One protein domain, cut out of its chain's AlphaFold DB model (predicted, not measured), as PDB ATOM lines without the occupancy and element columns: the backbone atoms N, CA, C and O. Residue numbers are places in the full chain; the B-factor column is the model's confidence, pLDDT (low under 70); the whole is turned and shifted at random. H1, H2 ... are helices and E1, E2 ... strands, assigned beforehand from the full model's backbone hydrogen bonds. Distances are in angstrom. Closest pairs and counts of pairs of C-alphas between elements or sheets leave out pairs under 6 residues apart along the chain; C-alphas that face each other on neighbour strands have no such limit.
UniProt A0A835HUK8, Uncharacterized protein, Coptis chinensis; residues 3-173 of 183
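AT A GLANCE: This is residues 3 to 173 of the 183 residues of an uncharacterized protein of Coptis chinensis (UniProt A0A835HUK8). Four long antiparallel strands, E7 to E10, make a twisted wall; the strand pair E6 and E11 runs near its E10 edge, and the small sheet E1 E2 E3 comes close to one end of E9 and E10. The hairpin E4 and E5 turns off where E5 runs on into E6 at 94 degrees, and in the long link before H1 residues 138 to 156 stick out as a loop. The printed part has 171 residues, under half of them in named elements, in the order E1 to E11, then H1; the sheet orders are E1 E2 E3, E4 E5, E6 E11 and E7 E8 E9 E10, all antiparallel, and the class is mostly strand. It is compact, with a radius of gyration of the C-alphas of 17.9 A and spans of 56 by 47 by 46 A.

HOW THE PARTS SIT: Begin at E1, residues 8 to 11, a hairpin with E2, residues 18 to 24: N 8 and O 22 are 2.9 A apart. E2 and E3, residues 30 to 32, complete a meander, each strand the antiparallel neighbour of the one before, with N 23 and O 31 at 2.9 A. Next find the hairpin of E4, residues 36 to 40, and E5, residues 46 to 50, with N 37 and O 49 at 2.8 A. E6, residues 52 to 58, is antiparallel to E11, residues 127 to 133; N 55 and O 130 are 2.8 A apart. The closest C-alphas of E2 and E6 are those of Ile 18 and Met 52, at 5.1 A. E7, residues 72 to 79, E8, residues 86 to 94, E9, residues 100 to 108, and E10, residues 113 to 121, form a second meander: look for N 74 and O 90 at 2.8 A, N 89 and O 106 at 2.9 A, and N 103 and O 118 at 2.8 A. E6 and E10 are near each other. The closest C-alphas of E1 and E9, Ala 9 and Leu 108, are 7.3 A apart. H1, residues 168 to 171, is too short for an O i to N i+4 pair; it is apart from E10.

IN THESE COORDINATES: Find C-alpha 8 at (11.521, 35.421, -2.177), where E1 begins. E8 runs 26.8 A from C-alpha 86 at (8.048, 28.095, 6.046), E9 26.4 A, E10 26.2 A and E7 21.4 A. H1 ends at C-alpha 171, (18.567, 26.847, -33.335).

THE WHOLE: The C-alphas farthest apart, those of His 27 and Gly 62, are 56.2 A apart. The printed part has no cut; the links E6 to E7 and E11 to H1 are long. pLDDT is under 70 at residues 13 to 15, 60 to 64, 79 to 85, 98 and 168 to 173.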
ATOM      1  N   LEU A   3       5.728  34.564  -2.667       87.75
ATOM      2  CA  LEU A   3       6.017  33.963  -1.365       87.75
ATOM      3  C   LEU A   3       7.240  34.677  -0.785       87.75
ATOM      4  O   LEU A   3       8.176  34.972  -1.533       87.75
ATOM      5  N   ASP A   4       7.205  34.985   0.509       88.75
ATOM      6  CA  ASP A   4       8.234  35.780   1.178       88.75
ATOM      7  C   ASP A   4       8.378  35.366   2.646       88.75
ATOM      8  O   ASP A   4       7.395  35.361   3.388       88.75
ATOM      9  N   ASN A   5       9.598  35.018   3.039       83.44
ATOM     10  CA  ASN A   5      10.006  34.724   4.415       83.44
ATOM     11  C   ASN A   5      11.447  35.209   4.686       83.44
ATOM     12  O   ASN A   5      12.162  34.645   5.509       83.44
ATOM     13  N   GLY A   6      11.904  36.216   3.934       82.25
ATOM     14  CA  GLY A   6      13.315  36.605   3.837       82.25
ATOM     15  C   GLY A   6      13.979  36.081   2.561       82.25
ATOM     16  O   GLY A   6      14.682  36.835   1.890       82.25
ATOM     17  N   SER A   7      13.685  34.841   2.164       86.88
ATOM     18  CA  SER A   7      13.803  34.433   0.760       86.88
ATOM     19  C   SER A   7      12.557  34.877  -0.008       86.88
ATOM     20  O   SER A   7      11.508  35.139   0.583       86.88
ATOM     21  N   VAL A   8      12.646  34.975  -1.337       91.38
ATOM     22  CA  VAL A   8      11.521  35.421  -2.177       91.38
ATOM     23  C   VAL A   8      11.327  34.486  -3.357       91.38
ATOM     24  O   VAL A   8      12.256  34.262  -4.126       91.38
ATOM     25  N   ALA A   9      10.099  34.022  -3.577       90.94
ATOM     26  CA  ALA A   9       9.729  33.308  -4.794       90.94
ATOM     27  C   ALA A   9       8.542  33.975  -5.499       90.94
ATOM     28  O   ALA A   9       7.569  34.387  -4.862       90.94
ATOM     29  N   HIS A  10       8.602  34.062  -6.830       90.06
ATOM     30  CA  HIS A  10       7.483  34.518  -7.655       90.06
ATOM     31  C   HIS A  10       6.964  33.379  -8.528       90.06
ATOM     32  O   HIS A  10       7.732  32.671  -9.175       90.06
ATOM     33  N   ARG A  11       5.637  33.235  -8.562       84.19
ATOM     34  CA  ARG A  11       4.924  32.273  -9.407       84.19
ATOM     35  C   ARG A  11       3.956  32.985 -10.347       84.19
ATOM     36  O   ARG A  11       3.191  33.852  -9.901       84.19
ATOM     37  N   CYS A  12       3.926  32.577 -11.610       79.81
ATOM     38  CA  CYS A  12       2.894  32.971 -12.564       79.81
ATOM     39  C   CYS A  12       1.613  32.166 -12.292       79.81
ATOM     40  O   CYS A  12       1.623  30.935 -12.283       79.81
ATOM     41  N   SER A  13       0.501  32.853 -12.016       67.38
ATOM     42  CA  SER A  13      -0.775  32.201 -11.687       67.38
ATOM     43  C   SER A  13      -1.397  31.492 -12.888       67.38
ATOM     44  O   SER A  13      -1.952  30.417 -12.712       67.38
ATOM     45  N   GLN A  14      -1.273  32.064 -14.086       66.31
ATOM     46  CA  GLN A  14      -1.831  31.493 -15.315       66.31
ATOM     47  C   GLN A  14      -1.023  30.276 -15.771       66.31
ATOM     48  O   GLN A  14      -1.562  29.200 -15.956       66.31
ATOM     49  N   ALA A  15       0.298  30.410 -15.841       68.12
ATOM     50  CA  ALA A  15       1.142  29.388 -16.450       68.12
ATOM     51  C   ALA A  15       1.660  28.310 -15.476       68.12
ATOM     52  O   ALA A  15       2.349  27.379 -15.877       68.12
ATOM     53  N   GLY A  16       1.387  28.429 -14.175       72.88
ATOM     54  CA  GLY A  16       1.862  27.454 -13.189       72.88
ATOM     55  C   GLY A  16       3.362  27.514 -12.864       72.88
ATOM     56  O   GLY A  16       3.843  26.720 -12.060       72.88
ATOM     57  N   LEU A  17       4.089  28.451 -13.474       85.06
ATOM     58  CA  LEU A  17       5.553  28.543 -13.466       85.06
ATOM     59  C   LEU A  17       6.061  29.225 -12.205       85.06
ATOM     60  O   LEU A  17       5.495  30.242 -11.795       85.06
ATOM     61  N   ILE A  18       7.191  28.770 -11.676       92.44
ATOM     62  CA  ILE A  18       7.990  29.566 -10.742       92.44
ATOM     63  C   ILE A  18       8.981  30.385 -11.565       92.44
ATOM     64  O   ILE A  18       9.887  29.835 -12.179       92.44
ATOM     65  N   THR A  19       8.800  31.699 -11.605       92.25
ATOM     66  CA  THR A  19       9.580  32.602 -12.463       92.25
ATOM     67  C   THR A  19      10.805  33.169 -11.762       92.25
ATOM     68  O   THR A  19      11.679  33.730 -12.409       92.25
ATOM     69  N   THR A  20      10.862  33.115 -10.434       92.81
ATOM     70  CA  THR A  20      11.927  33.761  -9.658       92.81
ATOM     71  C   THR A  20      12.095  33.022  -8.348       92.81
ATOM     72  O   THR A  20      11.094  32.698  -7.704       92.81
ATOM     73  N   TYR A  21      13.342  32.811  -7.944       95.31
ATOM     74  CA  TYR A  21      13.689  32.388  -6.595       95.31
ATOM     75  C   TYR A  21      14.961  33.108  -6.161       95.31
ATOM     76  O   TYR A  21      16.044  32.874  -6.695       95.31
ATOM     77  N   LYS A  22      14.804  33.978  -5.170       94.31
ATOM     78  CA  LYS A  22      15.870  34.725  -4.521       94.31
ATOM     79  C   LYS A  22      16.127  34.106  -3.159       94.31
ATOM     80  O   LYS A  22      15.369  34.358  -2.222       94.31
ATOM     81  N   ALA A  23      17.176  33.295  -3.086       92.69
ATOM     82  CA  ALA A  23      17.620  32.679  -1.846       92.69
ATOM     83  C   ALA A  23      18.273  33.736  -0.952       92.69
ATOM     84  O   ALA A  23      19.101  34.521  -1.424       92.69
ATOM     85  N   ASN A  24      17.908  33.757   0.325       91.06
ATOM     86  CA  ASN A  24      18.529  34.615   1.318       91.06
ATOM     87  C   ASN A  24      19.940  34.112   1.642       91.06
ATOM     88  O   ASN A  24      20.157  32.929   1.904       91.06
ATOM     89  N   MET A  25      20.910  35.018   1.629       89.44
ATOM     90  CA  MET A  25      22.311  34.705   1.875       89.44
ATOM     91  C   MET A  25      22.705  35.129   3.289       89.44
ATOM     92  O   MET A  25      22.231  36.132   3.817       89.44
ATOM     93  N   TRP A  26      23.673  34.427   3.879       86.75
ATOM     94  CA  TRP A  26      24.168  34.686   5.241       86.75
ATOM     95  C   TRP A  26      24.649  36.130   5.498       86.75
ATOM     96  O   TRP A  26      24.716  36.561   6.643       86.75
ATOM     97  N   HIS A  27      24.986  36.884   4.447       87.88
ATOM     98  CA  HIS A  27      25.437  38.278   4.521       87.88
ATOM     99  C   HIS A  27      24.310  39.301   4.269       87.88
ATOM    100  O   HIS A  27      24.588  40.469   4.006       87.88
ATOM    101  N   GLY A  28      23.045  38.872   4.326       85.88
ATOM    102  CA  GLY A  28      21.863  39.736   4.221       85.88
ATOM    103  C   GLY A  28      21.505  40.183   2.802       85.88
ATOM    104  O   GLY A  28      20.637  41.037   2.635       85.88
ATOM    105  N   SER A  29      22.171  39.639   1.780       90.12
ATOM    106  CA  SER A  29      21.776  39.816   0.379       90.12
ATOM    107  C   SER A  29      20.918  38.641  -0.097       90.12
ATOM    108  O   SER A  29      20.760  37.649   0.612       90.12
ATOM    109  N   THR A  30      20.403  38.728  -1.323       91.44
ATOM    110  CA  THR A  30      19.725  37.606  -1.974       91.44
ATOM    111  C   THR A  30      20.414  37.213  -3.272       91.44
ATOM    112  O   THR A  30      20.837  38.097  -4.022       91.44
ATOM    113  N   LEU A  31      20.430  35.922  -3.591       92.56
ATOM    114  CA  LEU A  31      20.938  35.397  -4.858       92.56
ATOM    115  C   LEU A  31      19.790  34.853  -5.713       92.56
ATOM    116  O   LEU A  31      19.032  34.001  -5.257       92.56
ATOM    117  N   GLU A  32      19.679  35.322  -6.959       94.75
ATOM    118  CA  GLU A  32      18.737  34.755  -7.928       94.75
ATOM    119  C   GLU A  32      19.230  33.382  -8.395       94.75
ATOM    120  O   GLU A  32      20.294  33.277  -9.009       94.75
ATOM    121  N   VAL A  33      18.445  32.344  -8.115       94.94
ATOM    122  CA  VAL A  33      18.755  30.948  -8.452       94.94
ATOM    123  C   VAL A  33      18.128  30.539  -9.784       94.94
ATOM    124  O   VAL A  33      18.691  29.708 -10.494       94.94
ATOM    125  N   LEU A  34      16.981  31.115 -10.154       95.12
ATOM    126  CA  LEU A  34      16.275  30.780 -11.390       95.12
ATOM    127  C   LEU A  34      16.604  31.781 -12.500       95.12
ATOM    128  O   LEU A  34      16.548  32.992 -12.309       95.12
ATOM    129  N   HIS A  35      16.929  31.275 -13.686       93.75
ATOM    130  CA  HIS A  35      17.161  32.113 -14.855       93.75
ATOM    131  C   HIS A  35      15.855  32.330 -15.612       93.75
ATOM    132  O   HIS A  35      15.290  31.378 -16.147       93.75
ATOM    133  N   THR A  36      15.406  33.582 -15.678       93.44
ATOM    134  CA  THR A  36      14.161  33.975 -16.345       93.44
ATOM    135  C   THR A  36      14.389  35.219 -17.189       93.44
ATOM    136  O   THR A  36      14.998  36.188 -16.738       93.44
ATOM    137  N   ILE A  37      13.868  35.193 -18.410       91.69
ATOM    138  CA  ILE A  37      13.868  36.281 -19.378       91.69
ATOM    139  C   ILE A  37      12.426  36.767 -19.514       91.69
ATOM    140  O   ILE A  37      11.503  35.966 -19.663       91.69
ATOM    141  N   VAL A  38      12.238  38.082 -19.454       89.62
ATOM    142  CA  VAL A  38      10.952  38.726 -19.727       89.62
ATOM    143  C   VAL A  38      11.140  39.646 -20.923       89.62
ATOM    144  O   VAL A  38      12.004  40.522 -20.895       89.62
ATOM    145  N   SER A  39      10.352  39.431 -21.968       89.50
ATOM    146  CA  SER A  39      10.373  40.211 -23.204       89.50
ATOM    147  C   SER A  39       8.964  40.659 -23.587       89.50
ATOM    148  O   SER A  39       7.964  40.171 -23.056       89.50
ATOM    149  N   GLU A  40       8.878  41.636 -24.485       89.94
ATOM    150  CA  GLU A  40       7.606  42.081 -25.050       89.94
ATOM    151  C   GLU A  40       7.259  41.208 -26.261       89.94
ATOM    152  O   GLU A  40       8.033  41.107 -27.214       89.94
ATOM    153  N   GLY A  41       6.116  40.533 -26.188       83.31
ATOM    154  CA  GLY A  41       5.552  39.730 -27.263       83.31
ATOM    155  C   GLY A  41       4.674  40.540 -28.208       83.31
ATOM    156  O   GLY A  41       4.476  41.749 -28.066       83.31
ATOM    157  N   GLU A  42       4.103  39.843 -29.185       82.31
ATOM    158  CA  GLU A  42       3.197  40.452 -30.152       82.31
ATOM    159  C   GLU A  42       1.961  41.037 -29.443       82.31
ATOM    160  O   GLU A  42       1.340  40.397 -28.593       82.31
ATOM    161  N   GLY A  43       1.625  42.292 -29.750       83.44
ATOM    162  CA  GLY A  43       0.518  43.000 -29.098       83.44
ATOM    163  C   GLY A  43       0.816  43.533 -27.689       83.44
ATOM    164  O   GLY A  43      -0.124  43.893 -26.982       83.44
ATOM    165  N   GLY A  44       2.088  43.598 -27.275       82.94
ATOM    166  CA  GLY A  44       2.502  44.183 -25.991       82.94
ATOM    167  C   GLY A  44       2.302  43.263 -24.783       82.94
ATOM    168  O   GLY A  44       2.458  43.685 -23.636       82.94
ATOM    169  N   ALA A  45       1.940  41.998 -25.016       83.75
ATOM    170  CA  ALA A  45       1.837  40.996 -23.963       83.75
ATOM    171  C   ALA A  45       3.235  40.596 -23.468       83.75
ATOM    172  O   ALA A  45       4.147  40.398 -24.265       83.75
ATOM    173  N   ALA A  46       3.416  40.441 -22.155       85.06
ATOM    174  CA  ALA A  46       4.688  39.973 -21.609       85.06
ATOM    175  C   ALA A  46       4.901  38.485 -21.933       85.06
ATOM    176  O   ALA A  46       4.069  37.645 -21.588       85.06
ATOM    177  N   VAL A  47       6.039  38.165 -22.543       87.38
ATOM    178  CA  VAL A  47       6.511  36.796 -22.765       87.38
ATOM    179  C   VAL A  47       7.526  36.472 -21.679       87.38
ATOM    180  O   VAL A  47       8.473  37.224 -21.450       87.38
ATOM    181  N   ILE A  48       7.305  35.363 -20.978       88.38
ATOM    182  CA  ILE A  48       8.163  34.909 -19.883       88.38
ATOM    183  C   ILE A  48       8.780  33.584 -20.302       88.38
ATOM    184  O   ILE A  48       8.058  32.625 -20.551       88.38
ATOM    185  N   GLN A  49      10.104  33.519 -20.338       90.81
ATOM    186  CA  GLN A  49      10.852  32.301 -20.636       90.81
ATOM    187  C   GLN A  49      11.812  32.009 -19.493       90.81
ATOM    188  O   GLN A  49      12.392  32.923 -18.918       90.81
ATOM    189  N   GLY A  50      12.008  30.742 -19.162       91.62
ATOM    190  CA  GLY A  50      12.881  30.325 -18.080       91.62
ATOM    191  C   GLY A  50      12.129  29.952 -16.810       91.62
ATOM    192  O   GLY A  50      10.998  29.467 -16.840       91.62
ATOM    193  N   GLY A  51      12.789  30.152 -15.675       93.38
ATOM    194  CA  GLY A  51      12.282  29.740 -14.381       93.38
ATOM    195  C   GLY A  51      12.193  28.222 -14.264       93.38
ATOM    196  O   GLY A  51      12.970  27.483 -14.866       93.38
ATOM    197  N   MET A  52      11.230  27.750 -13.485       91.56
ATOM    198  CA  MET A  52      10.879  26.340 -13.389       91.56
ATOM    199  C   MET A  52       9.438  26.130 -13.823       91.56
ATOM    200  O   MET A  52       8.523  26.813 -13.350       91.56
ATOM    201  N   PHE A  53       9.237  25.146 -14.692       87.69
ATOM    202  CA  PHE A  53       7.934  24.835 -15.242       87.69
ATOM    203  C   PHE A  53       7.717  23.345 -15.448       87.69
ATOM    204  O   PHE A  53       8.641  22.559 -15.663       87.69
ATOM    205  N   LEU A  54       6.444  22.972 -15.386       85.38
ATOM    206  CA  LEU A  54       5.975  21.634 -15.679       85.38
ATOM    207  C   LEU A  54       5.516  21.593 -17.134       85.38
ATOM    208  O   LEU A  54       4.507  22.198 -17.485       85.38
ATOM    209  N   ASN A  55       6.234  20.853 -17.972       82.00
ATOM    210  CA  ASN A  55       5.733  20.474 -19.280       82.00
ATOM    211  C   ASN A  55       4.939  19.175 -19.132       82.00
ATOM    212  O   ASN A  55       5.503  18.103 -18.903       82.00
ATOM    213  N   PHE A  56       3.621  19.286 -19.227       82.00
ATOM    214  CA  PHE A  56       2.705  18.168 -19.062       82.00
ATOM    215  C   PHE A  56       1.897  17.987 -20.336       82.00
ATOM    216  O   PHE A  56       1.245  18.924 -20.795       82.00
ATOM    217  N   ARG A  57       1.894  16.769 -20.876       78.88
ATOM    218  CA  ARG A  57       1.105  16.430 -22.055       78.88
ATOM    219  C   ARG A  57       0.293  15.170 -21.800       78.88
ATOM    220  O   ARG A  57       0.828  14.072 -21.662       78.88
ATOM    221  N   CYS A  58      -1.026  15.329 -21.804       76.25
ATOM    222  CA  CYS A  58      -1.961  14.215 -21.859       76.25
ATOM    223  C   CYS A  58      -2.448  14.037 -23.299       76.25
ATOM    224  O   CYS A  58      -3.159  14.894 -23.825       76.25
ATOM    225  N   THR A  59      -2.111  12.913 -23.932       70.12
ATOM    226  CA  THR A  59      -2.647  12.536 -25.244       70.12
ATOM    227  C   THR A  59      -3.832  11.587 -25.060       70.12
ATOM    228  O   THR A  59      -3.704  10.450 -24.615       70.12
ATOM    229  N   SER A  60      -5.032  12.069 -25.377       63.62
ATOM    230  CA  SER A  60      -6.224  11.223 -25.472       63.62
ATOM    231  C   SER A  60      -6.213  10.490 -26.812       63.62
ATOM    232  O   SER A  60      -5.954  11.119 -27.837       63.62
ATOM    233  N   GLN A  61      -6.547   9.196 -26.839       56.94
ATOM    234  CA  GLN A  61      -6.811   8.470 -28.089       56.94
ATOM    235  C   GLN A  61      -7.989   9.157 -28.811       56.94
ATOM    236  O   GLN A  61      -9.138   9.002 -28.411       56.94
ATOM    237  N   GLY A  62      -7.694   9.992 -29.814       57.53
ATOM    238  CA  GLY A  62      -8.688  10.741 -30.595       57.53
ATOM    239  C   GLY A  62      -9.213  12.045 -29.974       57.53
ATOM    240  O   GLY A  62     -10.176  12.598 -30.495       57.53
ATOM    241  N   GLY A  63      -8.608  12.548 -28.888       62.81
ATOM    242  CA  GLY A  63      -9.019  13.803 -28.233       62.81
ATOM    243  C   GLY A  63      -7.961  14.909 -28.301       62.81
ATOM    244  O   GLY A  63      -6.801  14.653 -28.622       62.81
ATOM    245  N   VAL A  64      -8.359  16.141 -27.970       62.94
ATOM    246  CA  VAL A  64      -7.452  17.299 -27.901       62.94
ATOM    247  C   VAL A  64      -6.409  17.067 -26.793       62.94
ATOM    248  O   VAL A  64      -6.790  16.664 -25.688       62.94
ATOM    249  N   PRO A  65      -5.104  17.272 -27.061       74.50
ATOM    250  CA  PRO A  65      -4.075  17.214 -26.029       74.50
ATOM    251  C   PRO A  65      -4.382  18.206 -24.908       74.50
ATOM    252  O   PRO A  65      -4.725  19.350 -25.185       74.50
ATOM    253  N   TRP A  66      -4.240  17.775 -23.658       81.31
ATOM    254  CA  TRP A  66      -4.479  18.639 -22.503       81.31
ATOM    255  C   TRP A  66      -3.190  18.890 -21.719       81.31
ATOM    256  O   TRP A  66      -2.407  17.960 -21.488       81.31
ATOM    257  N   SER A  67      -3.013  20.143 -21.298       81.00
ATOM    258  CA  SER A  67      -1.977  20.615 -20.383       81.00
ATOM    259  C   SER A  67      -2.594  21.549 -19.328       81.00
ATOM    260  O   SER A  67      -3.587  22.213 -19.619       81.00
ATOM    261  N   PRO A  68      -2.026  21.630 -18.110       84.94
ATOM    262  CA  PRO A  68      -2.459  22.581 -17.090       84.94
ATOM    263  C   PRO A  68      -2.218  24.028 -17.540       84.94
ATOM    264  O   PRO A  68      -1.089  24.514 -17.507       84.94
ATOM    265  N   ASP A  69      -3.274  24.724 -17.940       80.69
ATOM    266  CA  ASP A  69      -3.245  26.135 -18.361       80.69
ATOM    267  C   ASP A  69      -3.973  27.071 -17.380       80.69
ATOM    268  O   ASP A  69      -3.844  28.291 -17.445       80.69
ATOM    269  N   THR A  70      -4.724  26.489 -16.445       84.88
ATOM    270  CA  THR A  70      -5.522  27.202 -15.454       84.88
ATOM    271  C   THR A  70      -5.281  26.587 -14.085       84.88
ATOM    272  O   THR A  70      -5.490  25.387 -13.884       84.88
ATOM    273  N   TRP A  71      -4.849  27.407 -13.126       87.62
ATOM    274  CA  TRP A  71      -4.516  26.969 -11.770       87.62
ATOM    275  C   TRP A  71      -5.413  27.647 -10.739       87.62
ATOM    276  O   TRP A  71      -5.375  28.866 -10.571       87.62
ATOM    277  N   ALA A  72      -6.181  26.843 -10.009       89.19
ATOM    278  CA  ALA A  72      -6.983  27.299  -8.885       89.19
ATOM    279  C   ALA A  72      -6.177  27.212  -7.584       89.19
ATOM    280  O   ALA A  72      -5.567  26.181  -7.287       89.19
ATOM    281  N   LEU A  73      -6.180  28.294  -6.802       89.56
ATOM    282  CA  LEU A  73      -5.611  28.300  -5.455       89.56
ATOM    283  C   LEU A  73      -6.443  27.384  -4.558       89.56
ATOM    284  O   LEU A  73      -7.642  27.598  -4.406       89.56
ATOM    285  N   HIS A  74      -5.807  26.366  -3.986       89.06
ATOM    286  CA  HIS A  74      -6.468  25.391  -3.124       89.06
ATOM    287  C   HIS A  74      -6.153  25.626  -1.652       89.06
ATOM    288  O   HIS A  74      -7.028  25.435  -0.815       89.06
ATOM    289  N   ASP A  75      -4.907  25.963  -1.321       87.31
ATOM    290  CA  ASP A  75      -4.497  26.161   0.067       87.31
ATOM    291  C   ASP A  75      -3.297  27.106   0.168       87.31
ATOM    292  O   ASP A  75      -2.457  27.149  -0.738       87.31
ATOM    293  N   VAL A  76      -3.230  27.848   1.270       86.81
ATOM    294  CA  VAL A  76      -2.092  28.684   1.663       86.81
ATOM    295  C   VAL A  76      -1.881  28.473   3.149       86.81
ATOM    296  O   VAL A  76      -2.795  28.703   3.940       86.81
ATOM    297  N   GLY A  77      -0.667  28.110   3.535       84.25
ATOM    298  CA  GLY A  77      -0.340  27.921   4.937       84.25
ATOM    299  C   GLY A  77       1.097  28.292   5.254       84.25
ATOM    300  O   GLY A  77       1.944  28.440   4.375       84.25
ATOM    301  N   GLY A  78       1.364  28.427   6.545       73.75
ATOM    302  CA  GLY A  78       2.706  28.451   7.106       73.75
ATOM    303  C   GLY A  78       2.696  27.584   8.352       73.75
ATOM    304  O   GLY A  78       1.763  27.676   9.149       73.75
ATOM    305  N   ASN A  79       3.656  26.668   8.470       58.88
ATOM    306  CA  ASN A  79       3.687  25.725   9.584       58.88
ATOM    307  C   ASN A  79       4.637  26.251  10.665       58.88
ATOM    308  O   ASN A  79       5.836  26.341  10.429       58.88
ATOM    309  N   ALA A  80       4.106  26.591  11.839       55.16
ATOM    310  CA  ALA A  80       4.913  26.995  12.989       55.16
ATOM    311  C   ALA A  80       5.524  25.799  13.746       55.16
ATOM    312  O   ALA A  80       6.449  26.000  14.527       55.16
ATOM    313  N   GLU A  81       5.016  24.578  13.542       54.81
ATOM    314  CA  GLU A  81       5.337  23.423  14.391       54.81
ATOM    315  C   GLU A  81       6.536  22.592  13.908       54.81
ATOM    316  O   GLU A  81       7.208  22.003  14.747       54.81
ATOM    317  N   ASP A  82       6.884  22.614  12.613       52.78
ATOM    318  CA  ASP A  82       8.030  21.837  12.090       52.78
ATOM    319  C   ASP A  82       9.163  22.693  11.497       52.78
ATOM    320  O   ASP A  82      10.325  22.293  11.525       52.78
ATOM    321  N   PHE A  83       8.852  23.882  10.973       55.38
ATOM    322  CA  PHE A  83       9.820  24.750  10.299       55.38
ATOM    323  C   PHE A  83       9.409  26.204  10.497       55.38
ATOM    324  O   PHE A  83       8.675  26.763   9.684       55.38
ATOM    325  N   ILE A  84       9.874  26.790  11.602       59.22
ATOM    326  CA  ILE A  84       9.757  28.223  11.891       59.22
ATOM    327  C   ILE A  84      10.118  28.971  10.592       59.22
ATOM    328  O   ILE A  84      11.218  28.805  10.073       59.22
ATOM    329  N   ASP A  85       9.148  29.693  10.025       68.56
ATOM    330  CA  ASP A  85       9.246  30.526   8.812       68.56
ATOM    331  C   ASP A  85       9.024  29.862   7.433       68.56
ATOM    332  O   ASP A  85       9.313  30.476   6.403       68.56
ATOM    333  N   ALA A  86       8.454  28.655   7.345       81.31
ATOM    334  CA  ALA A  86       8.048  28.095   6.046       81.31
ATOM    335  C   ALA A  86       6.677  28.618   5.575       81.31
ATOM    336  O   ALA A  86       5.697  28.565   6.319       81.31
ATOM    337  N   VAL A  87       6.577  29.043   4.311       87.25
ATOM    338  CA  VAL A  87       5.310  29.416   3.649       87.25
ATOM    339  C   VAL A  87       5.068  28.479   2.477       87.25
ATOM    340  O   VAL A  87       5.952  28.299   1.643       87.25
ATOM    341  N   HIS A  88       3.870  27.910   2.371       88.44
ATOM    342  CA  HIS A  88       3.500  27.058   1.250       88.44
ATOM    343  C   HIS A  88       2.225  27.518   0.552       88.44
ATOM    344  O   HIS A  88       1.322  28.114   1.143       88.44
ATOM    345  N   VAL A  89       2.145  27.188  -0.732       89.94
ATOM    346  CA  VAL A  89       0.942  27.342  -1.539       89.94
ATOM    347  C   VAL A  89       0.659  26.067  -2.312       89.94
ATOM    348  O   VAL A  89       1.558  25.472  -2.904       89.94
ATOM    349  N   LYS A  90      -0.610  25.672  -2.343       91.12
ATOM    350  CA  LYS A  90      -1.103  24.536  -3.114       91.12
ATOM    351  C   LYS A  90      -2.040  25.016  -4.205       91.12
ATOM    352  O   LYS A  90      -3.042  25.682  -3.938       91.12
ATOM    353  N   LEU A  91      -1.736  24.633  -5.436       88.88
ATOM    354  CA  LEU A  91      -2.506  24.974  -6.625       88.88
ATOM    355  C   LEU A  91      -2.952  23.699  -7.324       88.88
ATOM    356  O   LEU A  91      -2.230  22.703  -7.331       88.88
ATOM    357  N   VAL A  92      -4.152  23.726  -7.892       90.19
ATOM    358  CA  VAL A  92      -4.750  22.568  -8.555       90.19
ATOM    359  C   VAL A  92      -5.226  22.965  -9.942       90.19
ATOM    360  O   VAL A  92      -5.848  24.011 -10.117       90.19
ATOM    361  N   SER A  93      -4.934  22.118 -10.919       88.81
ATOM    362  CA  SER A  93      -5.467  22.186 -12.271       88.81
ATOM    363  C   SER A  93      -6.152  20.863 -12.597       88.81
ATOM    364  O   SER A  93      -5.640  19.795 -12.252       88.81
ATOM    365  N   ARG A  94      -7.321  20.935 -13.229       88.69
ATOM    366  CA  ARG A  94      -8.103  19.774 -13.659       88.69
ATOM    367  C   ARG A  94      -8.475  19.941 -15.119       88.69
ATOM    368  O   ARG A  94      -8.705  21.061 -15.573       88.69
ATOM    369  N   ASN A  95      -8.524  18.837 -15.850       84.69
ATOM    370  CA  ASN A  95      -9.119  18.851 -17.178       84.69
ATOM    371  C   ASN A  95     -10.654  18.951 -17.070       84.69
ATOM    372  O   ASN A  95     -11.225  18.659 -16.025       84.69
ATOM    373  N   SER A  96     -11.332  19.316 -18.160       73.88
ATOM    374  CA  SER A  96     -12.793  19.521 -18.202       73.88
ATOM    375  C   SER A  96     -13.636  18.335 -17.721       73.88
ATOM    376  O   SER A  96     -14.774  18.527 -17.307       73.88
ATOM    377  N   ASP A  97     -13.082  17.124 -17.795       76.94
ATOM    378  CA  ASP A  97     -13.771  15.882 -17.440       76.94
ATOM    379  C   ASP A  97     -13.359  15.358 -16.048       76.94
ATOM    380  O   ASP A  97     -13.722  14.238 -15.697       76.94
ATOM    381  N   ASP A  98     -12.517  16.093 -15.305       69.19
ATOM    382  CA  ASP A  98     -11.895  15.698 -14.023       69.19
ATOM    383  C   ASP A  98     -11.119  14.359 -14.048       69.19
ATOM    384  O   ASP A  98     -10.774  13.774 -13.021       69.19
ATOM    385  N   MET A  99     -10.786  13.872 -15.239       83.25
ATOM    386  CA  MET A  99     -10.063  12.619 -15.458       83.25
ATOM    387  C   MET A  99      -8.552  12.720 -15.206       83.25
ATOM    388  O   MET A  99      -7.880  11.694 -15.094       83.25
ATOM    389  N   VAL A 100      -7.995  13.929 -15.151       87.81
ATOM    390  CA  VAL A 100      -6.608  14.185 -14.763       87.81
ATOM    391  C   VAL A 100      -6.576  15.395 -13.841       87.81
ATOM    392  O   VAL A 100      -7.060  16.471 -14.188       87.81
ATOM    393  N   GLU A 101      -5.962  15.220 -12.676       91.06
ATOM    394  CA  GLU A 101      -5.733  16.284 -11.707       91.06
ATOM    395  C   GLU A 101      -4.230  16.487 -11.521       91.06
ATOM    396  O   GLU A 101      -3.484  15.534 -11.289       91.06
ATOM    397  N   VAL A 102      -3.785  17.739 -11.595       91.38
ATOM    398  CA  VAL A 102      -2.409  18.134 -11.298       91.38
ATOM    399  C   VAL A 102      -2.427  19.078 -10.109       91.38
ATOM    400  O   VAL A 102      -3.032  20.148 -10.156       91.38
ATOM    401  N   LYS A 103      -1.743  18.689  -9.036       92.31
ATOM    402  CA  LYS A 103      -1.501  19.517  -7.859       92.31
ATOM    403  C   LYS A 103      -0.045  19.968  -7.861       92.31
ATOM    404  O   LYS A 103       0.853  19.148  -8.020       92.31
ATOM    405  N   HIS A 104       0.186  21.257  -7.655       91.25
ATOM    406  CA  HIS A 104       1.514  21.844  -7.503       91.25
ATOM    407  C   HIS A 104       1.603  22.506  -6.136       91.25
ATOM    408  O   HIS A 104       0.839  23.429  -5.847       91.25
ATOM    409  N   ILE A 105       2.497  21.999  -5.294       91.62
ATOM    410  CA  ILE A 105       2.774  22.530  -3.964       91.62
ATOM    411  C   ILE A 105       4.139  23.204  -4.030       91.62
ATOM    412  O   ILE A 105       5.126  22.586  -4.422       91.62
ATOM    413  N   VAL A 106       4.177  24.484  -3.681       91.69
ATOM    414  CA  VAL A 106       5.413  25.259  -3.600       91.69
ATOM    415  C   VAL A 106       5.611  25.652  -2.154       91.69
ATOM    416  O   VAL A 106       4.752  26.336  -1.600       91.69
ATOM    417  N   THR A 107       6.737  25.249  -1.576       91.81
ATOM    418  CA  THR A 107       7.089  25.552  -0.188       91.81
ATOM    419  C   THR A 107       8.387  26.337  -0.167       91.81
ATOM    420  O   THR A 107       9.416  25.870  -0.650       91.81
ATOM    421  N   LEU A 108       8.328  27.544   0.382       91.81
ATOM    422  CA  LEU A 108       9.474  28.406   0.598       91.81
ATOM    423  C   LEU A 108       9.917  28.278   2.055       91.81
ATOM    424  O   LEU A 108       9.191  28.676   2.964       91.81
ATOM    425  N   HIS A 109      11.109  27.730   2.251       88.94
ATOM    426  CA  HIS A 109      11.861  27.741   3.502       88.94
ATOM    427  C   HIS A 109      12.856  28.914   3.494       88.94
ATOM    428  O   HIS A 109      13.027  29.550   2.450       88.94
ATOM    429  N   PRO A 110      13.495  29.250   4.629       84.31
ATOM    430  CA  PRO A 110      14.445  30.360   4.683       84.31
ATOM    431  C   PRO A 110      15.590  30.264   3.665       84.31
ATOM    432  O   PRO A 110      16.024  31.288   3.141       84.31
ATOM    433  N   ASP A 111      16.048  29.055   3.348       84.94
ATOM    434  CA  ASP A 111      17.201  28.767   2.484       84.94
ATOM    435  C   ASP A 111      16.894  27.796   1.324       84.94
ATOM    436  O   ASP A 111      17.737  27.578   0.449       84.94
ATOM    437  N   VAL A 112      15.679  27.239   1.269       89.25
ATOM    438  CA  VAL A 112      15.285  26.213   0.291       89.25
ATOM    439  C   VAL A 112      13.932  26.532  -0.342       89.25
ATOM    440  O   VAL A 112      12.975  26.897   0.335       89.25
ATOM    441  N   LEU A 113      13.824  26.307  -1.653       92.81
ATOM    442  CA  LEU A 113      12.550  26.265  -2.364       92.81
ATOM    443  C   LEU A 113      12.233  24.816  -2.752       92.81
ATOM    444  O   LEU A 113      12.951  24.223  -3.555       92.81
ATOM    445  N   SER A 114      11.139  24.269  -2.220       92.00
ATOM    446  CA  SER A 114      10.573  22.990  -2.659       92.00
ATOM    447  C   SER A 114       9.464  23.218  -3.685       92.00
ATOM    448  O   SER A 114       8.647  24.135  -3.555       92.00
ATOM    449  N   SER A 115       9.424  22.367  -4.708       91.75
ATOM    450  CA  SER A 115       8.366  22.333  -5.713       91.75
ATOM    451  C   SER A 115       7.956  20.894  -5.963       91.75
ATOM    452  O   SER A 115       8.651  20.142  -6.645       91.75
ATOM    453  N   GLU A 116       6.790  20.538  -5.454       92.56
ATOM    454  CA  GLU A 116       6.244  19.194  -5.518       92.56
ATOM    455  C   GLU A 116       5.069  19.157  -6.488       92.56
ATOM    456  O   GLU A 116       4.133  19.957  -6.403       92.56
ATOM    457  N   VAL A 117       5.110  18.214  -7.424       90.69
ATOM    458  CA  VAL A 117       4.051  18.010  -8.412       90.69
ATOM    459  C   VAL A 117       3.434  16.639  -8.180       90.69
ATOM    460  O   VAL A 117       4.102  15.616  -8.302       90.69
ATOM    461  N   MET A 118       2.142  16.620  -7.867       92.25
ATOM    462  CA  MET A 118       1.356  15.403  -7.705       92.25
ATOM    463  C   MET A 118       0.344  15.309  -8.838       92.25
ATOM    464  O   MET A 118      -0.448  16.222  -9.056       92.25
ATOM    465  N   ILE A 119       0.371  14.191  -9.554       90.81
ATOM    466  CA  ILE A 119      -0.460  13.963 -10.735       90.81
ATOM    467  C   ILE A 119      -1.335  12.754 -10.456       90.81
ATOM    468  O   ILE A 119      -0.832  11.674 -10.149       90.81
ATOM    469  N   THR A 120      -2.644  12.929 -10.573       90.88
ATOM    470  CA  THR A 120      -3.612  11.840 -10.473       90.88
ATOM    471  C   THR A 120      -4.233  11.606 -11.840       90.88
ATOM    472  O   THR A 120      -4.884  12.490 -12.394       90.88
ATOM    473  N   ASN A 121      -4.000  10.416 -12.396       89.44
ATOM    474  CA  ASN A 121      -4.532   9.995 -13.686       89.44
ATOM    475  C   ASN A 121      -5.665   8.991 -13.480       89.44
ATOM    476  O   ASN A 121      -5.413   7.853 -13.092       89.44
ATOM    477  N   TYR A 122      -6.894   9.396 -13.772       86.75
ATOM    478  CA  TYR A 122      -8.058   8.510 -13.761       86.75
ATOM    479  C   TYR A 122      -8.329   7.888 -15.142       86.75
ATOM    480  O   TYR A 122      -9.286   7.133 -15.308       86.75
ATOM    481  N   ARG A 123      -7.499   8.190 -16.152       79.31
ATOM    482  CA  ARG A 123      -7.581   7.602 -17.496       79.31
ATOM    483  C   ARG A 123      -6.724   6.344 -17.608       79.31
ATOM    484  O   ARG A 123      -5.760   6.144 -16.878       79.31
ATOM    485  N   SER A 124      -7.035   5.536 -18.618       78.00
ATOM    486  CA  SER A 124      -6.183   4.433 -19.077       78.00
ATOM    487  C   SER A 124      -5.058   4.881 -20.024       78.00
ATOM    488  O   SER A 124      -4.178   4.086 -20.346       78.00
ATOM    489  N   SER A 125      -5.073   6.136 -20.491       78.69
ATOM    490  CA  SER A 125      -4.053   6.698 -21.383       78.69
ATOM    491  C   SER A 125      -2.769   7.060 -20.636       78.69
ATOM    492  O   SER A 125      -2.813   7.525 -19.496       78.69
ATOM    493  N   ALA A 126      -1.628   6.910 -21.314       82.75
ATOM    494  CA  ALA A 126      -0.330   7.330 -20.797       82.75
ATOM    495  C   ALA A 126      -0.233   8.861 -20.669       82.75
ATOM    496  O   ALA A 126      -0.841   9.603 -21.442       82.75
ATOM    497  N   LEU A 127       0.561   9.314 -19.700       84.81
ATOM    498  CA  LEU A 127       0.899  10.721 -19.497       84.81
ATOM    499  C   LEU A 127       2.385  10.927 -19.761       84.81
ATOM    500  O   LEU A 127       3.207  10.128 -19.313       84.81
ATOM    501  N   GLU A 128       2.724  12.012 -20.451       85.31
ATOM    502  CA  GLU A 128       4.102  12.470 -20.593       85.31
ATOM    503  C   GLU A 128       4.309  13.694 -19.701       85.31
ATOM    504  O   GLU A 128       3.563  14.676 -19.776       85.31
ATOM    505  N   VAL A 129       5.309  13.615 -18.827       84.81
ATOM    506  CA  VAL A 129       5.580  14.635 -17.817       84.81
ATOM    507  C   VAL A 129       7.068  14.926 -17.797       84.81
ATOM    508  O   VAL A 129       7.879  14.022 -17.597       84.81
ATOM    509  N   THR A 130       7.410  16.199 -17.945       85.38
ATOM    510  CA  THR A 130       8.772  16.703 -17.808       85.38
ATOM    511  C   THR A 130       8.751  17.909 -16.884       85.38
ATOM    512  O   THR A 130       8.020  18.869 -17.122       85.38
ATOM    513  N   LEU A 131       9.585  17.888 -15.849       85.50
ATOM    514  CA  LEU A 131       9.886  19.070 -15.051       85.50
ATOM    515  C   LEU A 131      11.182  19.682 -15.579       85.50
ATOM    516  O   LEU A 131      12.188  18.980 -15.696       85.50
ATOM    517  N   LEU A 132      11.150  20.968 -15.920       88.69
ATOM    518  CA  LEU A 132      12.310  21.680 -16.441       88.69
ATOM    519  C   LEU A 132      12.569  22.931 -15.607       88.69
ATOM    520  O   LEU A 132      11.645  23.675 -15.280       88.69
ATOM    521  N   SER A 133      13.837  23.163 -15.275       90.62
ATOM    522  CA  SER A 133      14.292  24.358 -14.570       90.62
ATOM    523  C   SER A 133      15.482  24.986 -15.285       90.62
ATOM    524  O   SER A 133      16.488  24.321 -15.528       90.62
ATOM    525  N   HIS A 134      15.388  26.279 -15.559       91.69
ATOM    526  CA  HIS A 134      16.498  27.107 -15.998       91.69
ATOM    527  C   HIS A 134      17.168  27.722 -14.768       91.69
ATOM    528  O   HIS A 134      16.551  28.490 -14.031       91.69
ATOM    529  N   LEU A 135      18.428  27.363 -14.533       92.62
ATOM    530  CA  LEU A 135      19.205  27.845 -13.394       92.62
ATOM    531  C   LEU A 135      20.056  29.048 -13.791       92.62
ATOM    532  O   LEU A 135      20.633  29.087 -14.878       92.62
ATOM    533  N   SER A 136      20.135  30.022 -12.892       92.31
ATOM    534  CA  SER A 136      21.012  31.178 -13.019       92.31
ATOM    535  C   SER A 136      22.445  30.767 -12.707       92.31
ATOM    536  O   SER A 136      22.727  30.171 -11.667       92.31
ATOM    537  N   MET A 137      23.355  31.072 -13.626       87.19
ATOM    538  CA  MET A 137      24.777  30.765 -13.517       87.19
ATOM    539  C   MET A 137      25.572  31.988 -13.962       87.19
ATOM    540  O   MET A 137      25.160  32.709 -14.869       87.19
ATOM    541  N   SER A 138      26.722  32.224 -13.331       83.06
ATOM    542  CA  SER A 138      27.596  33.348 -13.682       83.06
ATOM    543  C   SER A 138      28.215  33.183 -15.071       83.06
ATOM    544  O   SER A 138      28.333  34.148 -15.822       83.06
ATOM    545  N   SER A 139      28.613  31.957 -15.408       82.31
ATOM    546  CA  SER A 139      29.171  31.580 -16.700       82.31
ATOM    547  C   SER A 139      28.972  30.076 -16.935       82.31
ATOM    548  O   SER A 139      29.231  29.288 -16.017       82.31
ATOM    549  N   PRO A 140      28.575  29.653 -18.152       78.81
ATOM    550  CA  PRO A 140      28.558  28.241 -18.528       78.81
ATOM    551  C   PRO A 140      29.927  27.563 -18.370       78.81
ATOM    552  O   PRO A 140      29.992  26.422 -17.929       78.81
ATOM    553  N   ASP A 141      31.018  28.284 -18.653       81.94
ATOM    554  CA  ASP A 141      32.388  27.752 -18.606       81.94
ATOM    555  C   ASP A 141      32.910  27.568 -17.171       81.94
ATOM    556  O   ASP A 141      33.920  26.904 -16.948       81.94
ATOM    557  N   ALA A 142      32.229  28.164 -16.189       84.44
ATOM    558  CA  ALA A 142      32.577  28.091 -14.772       84.44
ATOM    559  C   ALA A 142      31.623  27.194 -13.968       84.44
ATOM    560  O   ALA A 142      31.631  27.248 -12.738       84.44
ATOM    561  N   THR A 143      30.796  26.387 -14.642       88.62
ATOM    562  CA  THR A 143      29.786  25.556 -13.982       88.62
ATOM    563  C   THR A 143      29.922  24.086 -14.360       88.62
ATOM    564  O   THR A 143      30.154  23.740 -15.513       88.62
ATOM    565  N   TYR A 144      29.751  23.207 -13.378       89.06
ATOM    566  CA  TYR A 144      29.727  21.760 -13.558       89.06
ATOM    567  C   TYR A 144      28.636  21.151 -12.677       89.06
ATOM    568  O   TYR A 144      28.231  21.736 -11.673       89.06
ATOM    569  N   VAL A 145      28.143  19.978 -13.073       89.38
ATOM    570  CA  VAL A 145      27.128  19.222 -12.331       89.38
ATOM    571  C   VAL A 145      27.796  17.994 -11.725       89.38
ATOM    572  O   VAL A 145      28.473  17.254 -12.434       89.38
ATOM    573  N   VAL A 146      27.604  17.791 -10.424       93.00
ATOM    574  CA  VAL A 146      28.101  16.631  -9.665       93.00
ATOM    575  C   VAL A 146      26.926  15.712  -9.340       93.00
ATOM    576  O   VAL A 146      25.805  16.192  -9.169       93.00
ATOM    577  N   GLY A 147      27.165  14.405  -9.234       93.75
ATOM    578  CA  GLY A 147      26.147  13.410  -8.873       93.75
ATOM    579  C   GLY A 147      25.487  12.722 -10.069       93.75
ATOM    580  O   GLY A 147      24.500  12.009  -9.897       93.75
ATOM    581  N   LEU A 148      26.017  12.932 -11.278       91.94
ATOM    582  CA  LEU A 148      25.595  12.244 -12.504       91.94
ATOM    583  C   LEU A 148      26.628  11.214 -12.985       91.94
ATOM    584  O   LEU A 148      26.444  10.590 -14.030       91.94
ATOM    585  N   GLU A 149      27.718  11.020 -12.245       94.56
ATOM    586  CA  GLU A 149      28.805  10.119 -12.606       94.56
ATOM    587  C   GLU A 149      28.287   8.680 -12.775       94.56
ATOM    588  O   GLU A 149      27.578   8.143 -11.926       94.56
ATOM    589  N   GLY A 150      28.624   8.048 -13.903       92.69
ATOM    590  CA  GLY A 150      28.159   6.696 -14.235       92.69
ATOM    591  C   GLY A 150      26.715   6.609 -14.745       92.69
ATOM    592  O   GLY A 150      26.250   5.510 -15.044       92.69
ATOM    593  N   SER A 151      26.010   7.735 -14.887       93.38
ATOM    594  CA  SER A 151      24.673   7.763 -15.487       93.38
ATOM    595  C   SER A 151      24.727   7.604 -17.006       93.38
ATOM    596  O   SER A 151      25.643   8.077 -17.678       93.38
ATOM    597  N   ASN A 152      23.686   6.988 -17.566       93.62
ATOM    598  CA  ASN A 152      23.482   6.974 -19.012       93.62
ATOM    599  C   ASN A 152      22.975   8.341 -19.479       93.62
ATOM    600  O   ASN A 152      22.100   8.931 -18.845       93.62
ATOM    601  N   TYR A 153      23.469   8.810 -20.622       88.81
ATOM    602  CA  TYR A 153      23.020  10.055 -21.234       88.81
ATOM    603  C   TYR A 153      22.446   9.802 -22.630       88.81
ATOM    604  O   TYR A 153      22.914   8.942 -23.376       88.81
ATOM    605  N   PHE A 154      21.429  10.583 -22.989       86.75
ATOM    606  CA  PHE A 154      20.839  10.590 -24.322       86.75
ATOM    607  C   PHE A 154      20.669  12.033 -24.771       86.75
ATOM    608  O   PHE A 154      20.073  12.841 -24.059       86.75
ATOM    609  N   SER A 155      21.168  12.355 -25.963       84.00
ATOM    610  CA  SER A 155      20.909  13.659 -26.564       84.00
ATOM    611  C   SER A 155      19.448  13.719 -27.006       84.00
ATOM    612  O   SER A 155      19.014  12.913 -27.832       84.00
ATOM    613  N   LYS A 156      18.685  14.650 -26.432       80.38
ATOM    614  CA  LYS A 156      17.310  14.951 -26.835       80.38
ATOM    615  C   LYS A 156      17.238  16.390 -27.343       80.38
ATOM    616  O   LYS A 156      17.947  17.246 -26.813       80.38
ATOM    617  N   PRO A 157      16.394  16.672 -28.349       78.31
ATOM    618  CA  PRO A 157      16.117  18.051 -28.719       78.31
ATOM    619  C   PRO A 157      15.508  18.803 -27.521       78.31
ATOM    620  O   PRO A 157      14.854  18.172 -26.682       78.31
ATOM    621  N   PRO A 158      15.697  20.132 -27.427       74.69
ATOM    622  CA  PRO A 158      15.041  20.943 -26.412       74.69
ATOM    623  C   PRO A 158      13.529  20.757 -26.452       74.69
ATOM    624  O   PRO A 158      12.929  20.623 -27.520       74.69
ATOM    625  N   PHE A 159      12.911  20.788 -25.275       73.69
ATOM    626  CA  PHE A 159      11.461  20.789 -25.178       73.69
ATOM    627  C   PHE A 159      10.921  22.095 -25.751       73.69
ATOM    628  O   PHE A 159      11.270  23.179 -25.283       73.69
ATOM    629  N   VAL A 160      10.059  21.987 -26.757       74.38
ATOM    630  CA  VAL A 160       9.373  23.145 -27.323       74.38
ATOM    631  C   VAL A 160       8.198  23.479 -26.411       74.38
ATOM    632  O   VAL A 160       7.251  22.705 -26.296       74.38
ATOM    633  N   SER A 161       8.311  24.607 -25.725       78.38
ATOM    634  CA  SER A 161       7.296  25.212 -24.868       78.38
ATOM    635  C   SER A 161       7.475  26.720 -24.956       78.38
ATOM    636  O   SER A 161       8.605  27.187 -25.125       78.38
ATOM    637  N   ASP A 162       6.392  27.473 -24.782       81.44
ATOM    638  CA  ASP A 162       6.418  28.941 -24.761       81.44
ATOM    639  C   ASP A 162       7.335  29.487 -23.653       81.44
ATOM    640  O   ASP A 162       7.803  30.621 -23.725       81.44
ATOM    641  N   TYR A 163       7.636  28.653 -22.654       84.25
ATOM    642  CA  TYR A 163       8.445  28.994 -21.486       84.25
ATOM    643  C   TYR A 163       9.902  28.517 -21.574       84.25
ATOM    644  O   TYR A 163      10.693  28.837 -20.690       84.25
ATOM    645  N   THR A 164      10.293  27.751 -22.598       86.62
ATOM    646  CA  THR A 164      11.671  27.239 -22.703       86.62
ATOM    647  C   THR A 164      12.618  28.321 -23.216       86.62
ATOM    648  O   THR A 164      12.350  28.957 -24.233       86.62
ATOM    649  N   ILE A 165      13.788  28.460 -22.587       86.88
ATOM    650  CA  ILE A 165      14.920  29.190 -23.176       86.88
ATOM    651  C   ILE A 165      15.710  28.216 -24.054       86.88
ATOM    652  O   ILE A 165      16.321  27.270 -23.547       86.88
ATOM    653  N   ILE A 166      15.690  28.426 -25.370       81.44
ATOM    654  CA  ILE A 166      16.421  27.585 -26.324       81.44
ATOM    655  C   ILE A 166      17.850  28.131 -26.479       81.44
ATOM    656  O   ILE A 166      18.030  29.303 -26.803       81.44
ATOM    657  N   PRO A 167      18.895  27.311 -26.258       73.44
ATOM    658  CA  PRO A 167      20.267  27.737 -26.492       73.44
ATOM    659  C   PRO A 167      20.512  28.093 -27.973       73.44
ATOM    660  O   PRO A 167      20.171  27.285 -28.845       73.44
ATOM    661  N   PRO A 168      21.224  29.194 -28.282       69.12
ATOM    662  CA  PRO A 168      21.442  29.665 -29.659       69.12
ATOM    663  C   PRO A 168      22.080  28.625 -30.592       69.12
ATOM    664  O   PRO A 168      21.791  28.557 -31.784       69.12
ATOM    665  N   LYS A 169      22.953  27.762 -30.054       64.19
ATOM    666  CA  LYS A 169      23.640  26.724 -30.838       64.19
ATOM    667  C   LYS A 169      22.674  25.658 -31.372       64.19
ATOM    668  O   LYS A 169      22.959  25.053 -32.401       64.19
ATOM    669  N   ILE A 170      21.538  25.439 -30.707       58.69
ATOM    670  CA  ILE A 170      20.560  24.420 -31.099       58.69
ATOM    671  C   ILE A 170      19.630  24.930 -32.206       58.69
ATOM    672  O   ILE A 170      19.246  24.152 -33.077       58.69
ATOM    673  N   GLU A 171      19.362  26.235 -32.260       54.25
ATOM    674  CA  GLU A 171      18.567  26.847 -33.335       54.25
ATOM    675  C   GLU A 171      19.188  26.612 -34.727       54.25
ATOM    676  O   GLU A 171      18.469  26.428 -35.708       54.25
ATOM    677  N   SER A 172      20.522  26.509 -34.804       43.53
ATOM    678  CA  SER A 172      21.263  26.214 -36.041       43.53
ATOM    679  C   SER A 172      21.197  24.755 -36.524       43.53
ATOM    680  O   SER A 172      21.559  24.474 -37.665       43.53
ATOM    681  N   VAL A 173      20.747  23.813 -35.686       46.91
ATOM    682  CA  VAL A 173      20.711  22.375 -36.018       46.91
ATOM    683  C   VAL A 173      19.388  21.973 -36.672       46.91
ATOM    684  O   VAL A 173      19.349  21.038 -37.468       46.91
TER     685      VAL A 173